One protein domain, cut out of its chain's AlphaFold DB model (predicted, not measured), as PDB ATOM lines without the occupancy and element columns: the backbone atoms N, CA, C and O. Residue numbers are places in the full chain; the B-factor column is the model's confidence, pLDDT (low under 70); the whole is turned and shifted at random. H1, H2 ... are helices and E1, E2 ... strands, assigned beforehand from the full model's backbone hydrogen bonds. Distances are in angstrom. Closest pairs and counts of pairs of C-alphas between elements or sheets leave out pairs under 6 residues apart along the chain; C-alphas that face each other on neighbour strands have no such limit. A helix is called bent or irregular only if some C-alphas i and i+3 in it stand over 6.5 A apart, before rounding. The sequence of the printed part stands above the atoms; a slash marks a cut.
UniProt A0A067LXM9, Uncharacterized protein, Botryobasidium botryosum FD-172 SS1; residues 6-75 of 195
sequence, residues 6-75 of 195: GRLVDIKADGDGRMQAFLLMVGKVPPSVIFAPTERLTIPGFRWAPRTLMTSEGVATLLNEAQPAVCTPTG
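AT A GLANCE: This is residues 6 to 75 of the 195 residues of an uncharacterized protein of Botryobasidium botryosum FD-172 SS1 (UniProt A0A067LXM9). A rounded body rich in loops has one longer helix, H2, towards one end of its longest axis, with the short strand E1 at one side of the body and much of the long looping stretch of residues 36 to 58 at another. The small helix H1 is at one end of the longest axis, and the small helices H3 and H4 meet towards the other. The printed part has 70 residues, with four named helices and one named strand in the order H1, H2, H3, H4, E1. Under half of the residues are in named elements, and of the 29 that are, helices hold 25 and strands 4, so the class is mostly helix. The whole is compact, with a radius of gyration of the C-alphas of 11.9 A and spans of 33 by 25 by 24 A.

HOW THE PARTS SIT: H1, residues 6 to 9, only just touches H2, residues 15 to 26, with 3 pairs of C-alphas within 8 A. H2 touches H1 with residues 18 to 22 alone, and the closest C-alphas of the two are those of Leu 8 and Arg 18, 6.2 A apart. H3, residues 31 to 35, touches H4, residues 59 to 62; their closest C-alphas are those of Ser 32 and Leu 62, 5.5 A apart. H2 is apart from both H3 and H4. E1, residues 69 to 72, pairs with no named strand, but its residues 69 to 70 pair antiparallel with residues 28 to 29. The closest C-alphas of H2 and E1, those of Leu 24 and Cys 71, are 5.8 A apart. The closest C-alphas of H3 and E1, those of Pro 31 and Ala 69, are 4.8 A apart. In H2 every O i to N i+4 pair is within hydrogen-bond range; in H3 it is 0 of 1, with 1 of 2 O i to N i+3 pairs, and H1 and H4 are too short for an i+4 pair.

IN THESE COORDINATES: H1 begins at C-alpha 6, (150.128, 163.812, 113.502), and is 5.3 A long from first to last C-alpha. H2 runs 16.6 A, from C-alpha 15 at (149.565, 167.332, 98.673) to C-alpha 26. H3 is 8.6 A long and irregular, but only just: C-alphas 31 and 34 are 6.8 A apart. H4 is 5.4 A long. E1 is 9.6 A long and ends at C-alpha 72, (137.478, 179.273, 106.445).

THE WHOLE: The two C-alphas farthest apart, those of Lys 12 and Ala 66, are 35.3 A apart. The printed part has no cut. The link from H3 to H4, with 23 residues, is long; those from H1 to H2 and from H2 to H3 are tight, and that from H4 to E1 is short. The mean pLDDT of the printed part is 81.7, and it is under 70 at residues 6 to 10, 12 to 13 and 56 to 66.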
ATOM      1  N   GLY A   6     150.496 165.218 113.684       64.44
ATOM      2  CA  GLY A   6     150.128 163.812 113.502       64.44
ATOM      3  C   GLY A   6     148.848 163.674 112.682       64.44
ATOM      4  O   GLY A   6     148.806 162.934 111.700       64.44
ATOM      5  N   ARG A   7     147.857 164.529 112.964       69.25
ATOM      6  CA  ARG A   7     146.586 164.549 112.227       69.25
ATOM      7  C   ARG A   7     146.727 164.898 110.751       69.25
ATOM      8  O   ARG A   7     145.843 164.521 109.998       69.25
ATOM      9  N   LEU A   8     147.783 165.610 110.338       67.44
ATOM     10  CA  LEU A   8     148.059 165.922 108.925       67.44
ATOM     11  C   LEU A   8     148.689 164.751 108.179       67.44
ATOM     12  O   LEU A   8     148.416 164.563 106.993       67.44
ATOM     13  N   VAL A   9     149.550 163.996 108.863       66.50
ATOM     14  CA  VAL A   9     150.230 162.822 108.300       66.50
ATOM     15  C   VAL A   9     149.235 161.686 108.071       66.50
ATOM     16  O   VAL A   9     149.336 160.983 107.066       66.50
ATOM     17  N   ASP A  10     148.232 161.572 108.941       68.88
ATOM     18  CA  ASP A  10     147.199 160.537 108.859       68.88
ATOM     19  C   ASP A  10     146.124 160.813 107.792       68.88
ATOM     20  O   ASP A  10     145.335 159.923 107.451       68.88
ATOM     21  N   ILE A  11     146.080 162.023 107.220       71.44
ATOM     22  CA  ILE A  11     145.157 162.330 106.123       71.44
ATOM     23  C   ILE A  11     145.633 161.590 104.873       71.44
ATOM     24  O   ILE A  11     146.655 161.934 104.273       71.44
ATOM     25  N   LYS A  12     144.837 160.621 104.410       66.38
ATOM     26  CA  LYS A  12     144.955 160.021 103.069       66.38
ATOM     27  C   LYS A  12     144.511 161.012 101.981       66.38
ATOM     28  O   LYS A  12     143.601 160.731 101.210       66.38
ATOM     29  N   ALA A  13     145.136 162.181 101.953       69.25
ATOM     30  CA  ALA A  13     144.976 163.190 100.922       69.25
ATOM     31  C   ALA A  13     146.274 163.337 100.125       69.25
ATOM     32  O   ALA A  13     147.380 163.028 100.606       69.25
ATOM     33  N   ASP A  14     146.114 163.829  98.902       83.00
ATOM     34  CA  ASP A  14     147.207 164.355  98.100       83.00
ATOM     35  C   ASP A  14     147.841 165.593  98.769       83.00
ATOM     36  O   ASP A  14     147.452 166.023  99.862       83.00
ATOM     37  N   GLY A  15     148.882 166.149  98.142       83.06
ATOM     38  CA  GLY A  15     149.565 167.332  98.673       83.06
ATOM     39  C   GLY A  15     148.618 168.519  98.880       83.06
ATOM     40  O   GLY A  15     148.726 169.219  99.888       83.06
ATOM     41  N   ASP A  16     147.651 168.694  97.977       89.94
ATOM     42  CA  ASP A  16     146.700 169.799  98.022       89.94
ATOM     43  C   ASP A  16     145.747 169.672  99.223       89.94
ATOM     44  O   ASP A  16     145.581 170.630  99.985       89.94
ATOM     45  N   GLY A  17     145.177 168.485  99.459       89.31
ATOM     46  CA  GLY A  17     144.258 168.263 100.580       89.31
ATOM     47  C   GLY A  17     144.936 168.374 101.950       89.31
ATOM     48  O   GLY A  17     144.331 168.872 102.903       89.31
ATOM     49  N   ARG A  18     146.221 168.005 102.061       89.88
ATOM     50  CA  ARG A  18     146.990 168.232 103.301       89.88
ATOM     51  C   ARG A  18     147.227 169.715 103.563       89.88
ATOM     52  O   ARG A  18     147.091 170.147 104.707       89.88
ATOM     53  N   MET A  19     147.551 170.494 102.530       92.56
ATOM     54  CA  MET A  19     147.733 171.940 102.673       92.56
ATOM     55  C   MET A  19     146.417 172.641 103.035       92.56
ATOM     56  O   MET A  19     146.401 173.475 103.937       92.56
ATOM     57  N   GLN A  20     145.299 172.256 102.414       93.81
ATOM     58  CA  GLN A  20     143.973 172.756 102.790       93.81
ATOM     59  C   GLN A  20     143.675 172.491 104.274       93.81
ATOM     60  O   GLN A  20     143.316 173.413 105.010       93.81
ATOM     61  N   ALA A  21     143.857 171.246 104.728       91.88
ATOM     62  CA  ALA A  21     143.635 170.873 106.122       91.88
ATOM     63  C   ALA A  21     144.556 171.646 107.076       91.88
ATOM     64  O   ALA A  21     144.112 172.102 108.130       91.88
ATOM     65  N   PHE A  22     145.821 171.836 106.695       91.88
ATOM     66  CA  PHE A  22     146.775 172.635 107.459       91.88
ATOM     67  C   PHE A  22     146.299 174.083 107.618       91.88
ATOM     68  O   PHE A  22     146.220 174.569 108.745       91.88
ATOM     69  N   LEU A  23     145.924 174.755 106.526       92.31
ATOM     70  CA  LEU A  23     145.456 176.146 106.559       92.31
ATOM     71  C   LEU A  23     144.189 176.305 107.411       92.31
ATOM     72  O   LEU A  23     144.092 177.254 108.191       92.31
ATOM     73  N   LEU A  24     143.263 175.345 107.327       93.19
ATOM     74  CA  LEU A  24     142.056 175.309 108.158       93.19
ATOM     75  C   LEU A  24     142.363 175.110 109.647       93.19
ATOM     76  O   LEU A  24     141.744 175.756 110.488       93.19
ATOM     77  N   MET A  25     143.324 174.245 109.986       91.12
ATOM     78  CA  MET A  25     143.736 174.030 111.379       91.12
ATOM     79  C   MET A  25     144.502 175.214 111.960       91.12
ATOM     80  O   MET A  25     144.358 175.516 113.145       91.12
ATOM     81  N   VAL A  26     145.307 175.891 111.140       90.25
ATOM     82  CA  VAL A  26     145.971 177.137 111.528       90.25
ATOM     83  C   VAL A  26     144.927 178.233 111.761       90.25
ATOM     84  O   VAL A  26     145.021 178.971 112.744       90.25
ATOM     85  N   GLY A  27     143.926 178.332 110.880       89.50
ATOM     86  CA  GLY A  27     142.776 179.235 110.972       89.50
ATOM     87  C   GLY A  27     143.110 180.712 110.746       89.50
ATOM     88  O   GLY A  27     142.379 181.404 110.045       89.50
ATOM     89  N   LYS A  28     144.224 181.208 111.294       90.94
ATOM     90  CA  LYS A  28     144.726 182.576 111.113       90.94
ATOM     91  C   LYS A  28     146.040 182.561 110.349       90.94
ATOM     92  O   LYS A  28     147.043 182.065 110.855       90.94
ATOM     93  N   VAL A  29     146.036 183.136 109.156       89.38
ATOM     94  CA  VAL A  29     147.206 183.218 108.275       89.38
ATOM     95  C   VAL A  29     147.494 184.676 107.929       89.38
ATOM     96  O   VAL A  29     146.609 185.521 108.065       89.38
ATOM     97  N   PRO A  30     148.709 185.015 107.483       88.94
ATOM     98  CA  PRO A  30     148.971 186.362 107.006       88.94
ATOM     99  C   PRO A  30     148.152 186.645 105.744       88.94
ATOM    100  O   PRO A  30     148.152 185.811 104.837       88.94
ATOM    101  N   PRO A  31     147.469 187.792 105.639       89.38
ATOM    102  CA  PRO A  31     146.733 188.158 104.432       89.38
ATOM    103  C   PRO A  31     147.564 188.146 103.145       89.38
ATOM    104  O   PRO A  31     147.038 187.863 102.068       89.38
ATOM    105  N   SER A  32     148.867 188.404 103.240       88.31
ATOM    106  CA  SER A  32     149.799 188.337 102.113       88.31
ATOM    107  C   SER A  32     150.079 186.926 101.586       88.31
ATOM    108  O   SER A  32     150.729 186.781 100.550       88.31
ATOM    109  N   VAL A  33     149.558 185.873 102.223       90.00
ATOM    110  CA  VAL A  33     149.678 184.482 101.748       90.00
ATOM    111  C   VAL A  33     149.202 184.309 100.294       90.00
ATOM    112  O   VAL A  33     149.741 183.495  99.540       90.00
ATOM    113  N   ILE A  34     148.245 185.132  99.851       92.00
ATOM    114  CA  ILE A  34     147.718 185.127  98.477       92.00
ATOM    115  C   ILE A  34     148.756 185.616  97.451       92.00
ATOM    116  O   ILE A  34     148.665 185.298  96.265       92.00
ATOM    117  N   PHE A  35     149.795 186.327  97.894       90.44
ATOM    118  CA  PHE A  35     150.863 186.871  97.052       90.44
ATOM    119  C   PHE A  35     152.088 185.949  96.955       90.44
ATOM    120  O   PHE A  35     152.981 186.206  96.145       90.44
ATOM    121  N   ALA A  36     152.111 184.838  97.703       88.38
ATOM    122  CA  ALA A  36     153.241 183.913  97.745       88.38
ATOM    123  C   ALA A  36     153.645 183.380  96.346       88.38
ATOM    124  O   ALA A  36     152.758 183.015  95.554       88.38
ATOM    125  N   PRO A  37     154.960 183.305  96.039       85.81
ATOM    126  CA  PRO A  37     155.504 182.855  94.760       85.81
ATOM    127  C   PRO A  37     155.557 181.342  94.614       85.81
ATOM    128  O   PRO A  37     156.615 180.726  94.605       85.81
ATOM    129  N   THR A  38     154.385 180.736  94.493       86.38
ATOM    130  CA  THR A  38     154.250 179.292  94.316       86.38
ATOM    131  C   THR A  38     152.974 178.952  93.552       86.38
ATOM    132  O   THR A  38     152.103 179.809  93.360       86.38
ATOM    133  N   GLU A  39     152.885 177.701  93.103       88.94
ATOM    134  CA  GLU A  39     151.669 177.124  92.536       88.94
ATOM    135  C   GLU A  39     150.501 177.246  93.514       88.94
ATOM    136  O   GLU A  39     150.678 177.281  94.734       88.94
ATOM    137  N   ARG A  40     149.290 177.306  92.968       90.88
ATOM    138  CA  ARG A  40     148.063 177.370  93.758       90.88
ATOM    139  C   ARG A  40     147.472 175.989  93.956       90.88
ATOM    140  O   ARG A  40     147.682 175.101  93.133       90.88
ATOM    141  N   LEU A  41     146.708 175.831  95.032       93.44
ATOM    142  CA  LEU A  41     145.862 174.655  95.190       93.44
ATOM    143  C   LEU A  41     144.807 174.615  94.084       93.44
ATOM    144  O   LEU A  41     144.280 175.642  93.654       93.44
ATOM    145  N   THR A  42     144.465 173.408  93.655       91.44
ATOM    146  CA  THR A  42     143.411 173.186  92.649       91.44
ATOM    147  C   THR A  42     142.011 173.067  93.267       91.44
ATOM    148  O   THR A  42     141.000 173.088  92.558       91.44
ATOM    149  N   ILE A  43     141.949 173.008  94.600       92.38
ATOM    150  CA  ILE A  43     140.738 172.806  95.397       92.38
ATOM    151  C   ILE A  43     139.821 174.044  95.327       92.38
ATOM    152  O   ILE A  43     140.269 175.152  95.635       92.38
ATOM    153  N   PRO A  44     138.530 173.891  94.962       89.88
ATOM    154  CA  PRO A  44     137.558 174.988  94.981       89.88
ATOM    155  C   PRO A  44     137.473 175.683  96.350       89.88
ATOM    156  O   PRO A  44     137.469 175.022  97.386       89.88
ATOM    157  N   GLY A  45     137.412 177.019  96.359       89.44
ATOM    158  CA  GLY A  45     137.439 177.828  97.588       89.44
ATOM    159  C   GLY A  45     138.838 178.041  98.179       89.44
ATOM    160  O   GLY A  45     139.002 178.822  99.114       89.44
ATOM    161  N   PHE A  46     139.852 177.359  97.643       94.56
ATOM    162  CA  PHE A  46     141.244 177.448  98.073       94.56
ATOM    163  C   PHE A  46     142.193 177.774  96.913       94.56
ATOM    164  O   PHE A  46     143.404 177.655  97.069       94.56
ATOM    165  N   ARG A  47     141.690 178.240  95.761       93.81
ATOM    166  CA  ARG A  47     142.535 178.540  94.585       93.81
ATOM    167  C   ARG A  47     143.421 179.770  94.778       93.81
ATOM    168  O   ARG A  47     144.362 179.996  94.024       93.81
ATOM    169  N   TRP A  48     143.164 180.543  95.824       93.94
ATOM    170  CA  TRP A  48     144.068 181.574  96.320       93.94
ATOM    171  C   TRP A  48     145.273 181.017  97.084       93.94
ATOM    172  O   TRP A  48     146.313 181.677  97.177       93.94
ATOM    173  N   ALA A  49     145.147 179.826  97.666       94.12
ATOM    174  CA  ALA A  49     146.108 179.312  98.620       94.12
ATOM    175  C   ALA A  49     147.361 178.777  97.914       94.12
ATOM    176  O   ALA A  49     147.255 178.111  96.881       94.12
ATOM    177  N   PRO A  50     148.555 179.058  98.456       92.19
ATOM    178  CA  PRO A  50     149.789 178.468  97.969       92.19
ATOM    179  C   PRO A  50     149.818 176.957  98.217       92.19
ATOM    180  O   PRO A  50     149.388 176.483  99.268       92.19
ATOM    181  N   ARG A  51     150.403 176.206  97.284       91.19
ATOM    182  CA  ARG A  51     150.611 174.757  97.398       91.19
ATOM    183  C   ARG A  51     151.685 174.391  98.419       91.19
ATOM    184  O   ARG A  51     151.649 173.318  99.013       91.19
ATOM    185  N   THR A  52     152.630 175.298  98.648       86.50
ATOM    186  CA  THR A  52     153.674 175.175  99.664       86.50
ATOM    187  C   THR A  52     153.962 176.526 100.312       86.50
ATOM    188  O   THR A  52     153.924 177.564  99.660       86.50
ATOM    189  N   LEU A  53     154.284 176.523 101.605       83.94
ATOM    190  CA  LEU A  53     154.800 177.709 102.301       83.94
ATOM    191  C   LEU A  53     156.334 177.791 102.251       83.94
ATOM    192  O   LEU A  53     156.921 178.742 102.760       83.94
ATOM    193  N   MET A  54     156.994 176.803 101.645       80.25
ATOM    194  CA  MET A  54     158.434 176.816 101.409       80.25
ATOM    195  C   MET A  54     158.711 177.479 100.062       80.25
ATOM    196  O   MET A  54     158.644 176.831  99.019       80.25
ATOM    197  N   THR A  55     159.000 178.777 100.084       70.12
ATOM    198  CA  THR A  55     159.409 179.539  98.899       70.12
ATOM    199  C   THR A  55     160.868 179.970  99.030       70.12
ATOM    200  O   THR A  55     161.341 180.255 100.130       70.12
ATOM    201  N   SER A  56     161.590 180.023  97.908       62.94
ATOM    202  CA  SER A  56     162.993 180.470  97.853       62.94
ATOM    203  C   SER A  56     163.177 181.920  98.310       62.94
ATOM    204  O   SER A  56     164.223 182.264  98.847       62.94
ATOM    205  N   GLU A  57     162.148 182.752  98.140       59.53
ATOM    206  CA  GLU A  57     162.130 184.158  98.568       59.53
ATOM    207  C   GLU A  57     161.737 184.338 100.045       59.53
ATOM    208  O   GLU A  57     161.801 185.447 100.568       59.53
ATOM    209  N   GLY A  58     161.373 183.249 100.735       52.31
ATOM    210  CA  GLY A  58     160.939 183.255 102.125       52.31
ATOM    211  C   GLY A  58     159.555 183.886 102.321       52.31
ATOM    212  O   GLY A  58     159.291 185.023 101.958       52.31
ATOM    213  N   VAL A  59     158.659 183.180 103.014       53.94
ATOM    214  CA  VAL A  59     157.376 183.738 103.498       53.94
ATOM    215  C   VAL A  59     157.598 184.737 104.655       53.94
ATOM    216  O   VAL A  59     156.665 185.360 105.146       53.94
ATOM    217  N   ALA A  60     158.841 184.928 105.108       47.59
ATOM    218  CA  ALA A  60     159.171 185.694 106.308       47.59
ATOM    219  C   ALA A  60     158.809 187.190 106.220       47.59
ATOM    220  O   ALA A  60     158.422 187.782 107.226       47.59
ATOM    221  N   THR A  61     158.859 187.793 105.030       49.97
ATOM    222  CA  THR A  61     158.439 189.186 104.782       49.97
ATOM    223  C   THR A  61     156.918 189.371 104.746       49.97
ATOM    224  O   THR A  61     156.447 190.503 104.791       49.97
ATOM    225  N   LEU A  62     156.148 188.278 104.729       52.56
ATOM    226  CA  LEU A  62     154.681 188.263 104.689       52.56
ATOM    227  C   LEU A  62     154.047 188.252 106.102       52.56
ATOM    228  O   LEU A  62     152.840 188.365 106.240       52.56
ATOM    229  N   LEU A  63     154.834 188.111 107.178       51.59
ATOM    230  CA  LEU A  63     154.320 187.782 108.521       51.59
ATOM    231  C   LEU A  63     154.054 188.978 109.455       51.59
ATOM    232  O   LEU A  63     153.531 188.766 110.548       51.59
ATOM    233  N   ASN A  64     154.404 190.213 109.078       53.00
ATOM    234  CA  ASN A  64     154.350 191.368 109.989       53.00
ATOM    235  C   ASN A  64     153.103 192.241 109.779       53.00
ATOM    236  O   ASN A  64     153.196 193.449 109.565       53.00
ATOM    237  N   GLU A  65     151.928 191.615 109.797       62.78
ATOM    238  CA  GLU A  65     150.659 192.298 109.550       62.78
ATOM    239  C   GLU A  65     149.812 192.373 110.822       62.78
ATOM    240  O   GLU A  65     149.619 191.383 111.527       62.78
ATOM    241  N   ALA A  66     149.294 193.570 111.118       63.19
ATOM    242  CA  ALA A  66     148.575 193.861 112.360       63.19
ATOM    243  C   ALA A  66     147.236 193.113 112.487       63.19
ATOM    244  O   ALA A  66     146.732 192.940 113.598       63.19
ATOM    245  N   GLN A  67     146.652 192.668 111.368       78.00
ATOM    246  CA  GLN A  67     145.399 191.921 111.347       78.00
ATOM    247  C   GLN A  67     145.546 190.655 110.494       78.00
ATOM    248  O   GLN A  67     145.765 190.761 109.289       78.00
ATOM    249  N   PRO A  68     145.439 189.455 111.093       84.69
ATOM    250  CA  PRO A  68     145.539 188.214 110.342       84.69
ATOM    251  C   PRO A  68     144.285 187.986 109.496       84.69
ATOM    252  O   PRO A  68     143.168 188.286 109.923       84.69
ATOM    253  N   ALA A  69     144.472 187.360 108.340       90.69
ATOM    254  CA  ALA A  69     143.384 186.817 107.554       90.69
ATOM    255  C   ALA A  69     142.858 185.531 108.204       90.69
ATOM    256  O   ALA A  69     143.607 184.772 108.828       90.69
ATOM    257  N   VAL A  70     141.562 185.275 108.047       93.56
ATOM    258  CA  VAL A  70     140.891 184.096 108.601       93.56
ATOM    259  C   VAL A  70     140.609 183.105 107.481       93.56
ATOM    260  O   VAL A  70     139.820 183.375 106.578       93.56
ATOM    261  N   CYS A  71     141.253 181.946 107.545       93.56
ATOM    262  CA  CYS A  71     140.985 180.829 106.657       93.56
ATOM    263  C   CYS A  71     139.718 180.099 107.121       93.56
ATOM    264  O   CYS A  71     139.606 179.683 108.275       93.56
ATOM    265  N   THR A  72     138.758 179.952 106.214       93.00
ATOM    266  CA  THR A  72     137.478 179.273 106.445       93.00
ATOM    267  C   THR A  72     137.286 178.164 105.409       93.00
ATOM    268  O   THR A  72     137.923 178.203 104.355       93.00
ATOM    269  N   PRO A  73     136.370 177.202 105.633       92.12
ATOM    270  CA  PRO A  73     136.039 176.192 104.624       92.12
ATOM    271  C   PRO A  73     135.557 176.777 103.287       92.12
ATOM    272  O   PRO A  73     135.628 176.106 102.265       92.12
ATOM    273  N   THR A  74     135.076 178.023 103.297       90.06
ATOM    274  CA  THR A  74     134.531 178.736 102.134       90.06
ATOM    275  C   THR A  74     135.493 179.753 101.515       90.06
ATOM    276  O   THR A  74     135.076 180.497 100.629       90.06
ATOM    277  N   GLY A  75     136.734 179.852 102.004       93.25
ATOM    278  CA  GLY A  75     137.739 180.787 101.489       93.25
ATOM    279  C   GLY A  75     138.495 181.580 102.552       93.25
ATOM    280  O   GLY A  75     138.367 181.332 103.756       93.25
TER     281      GLY A  75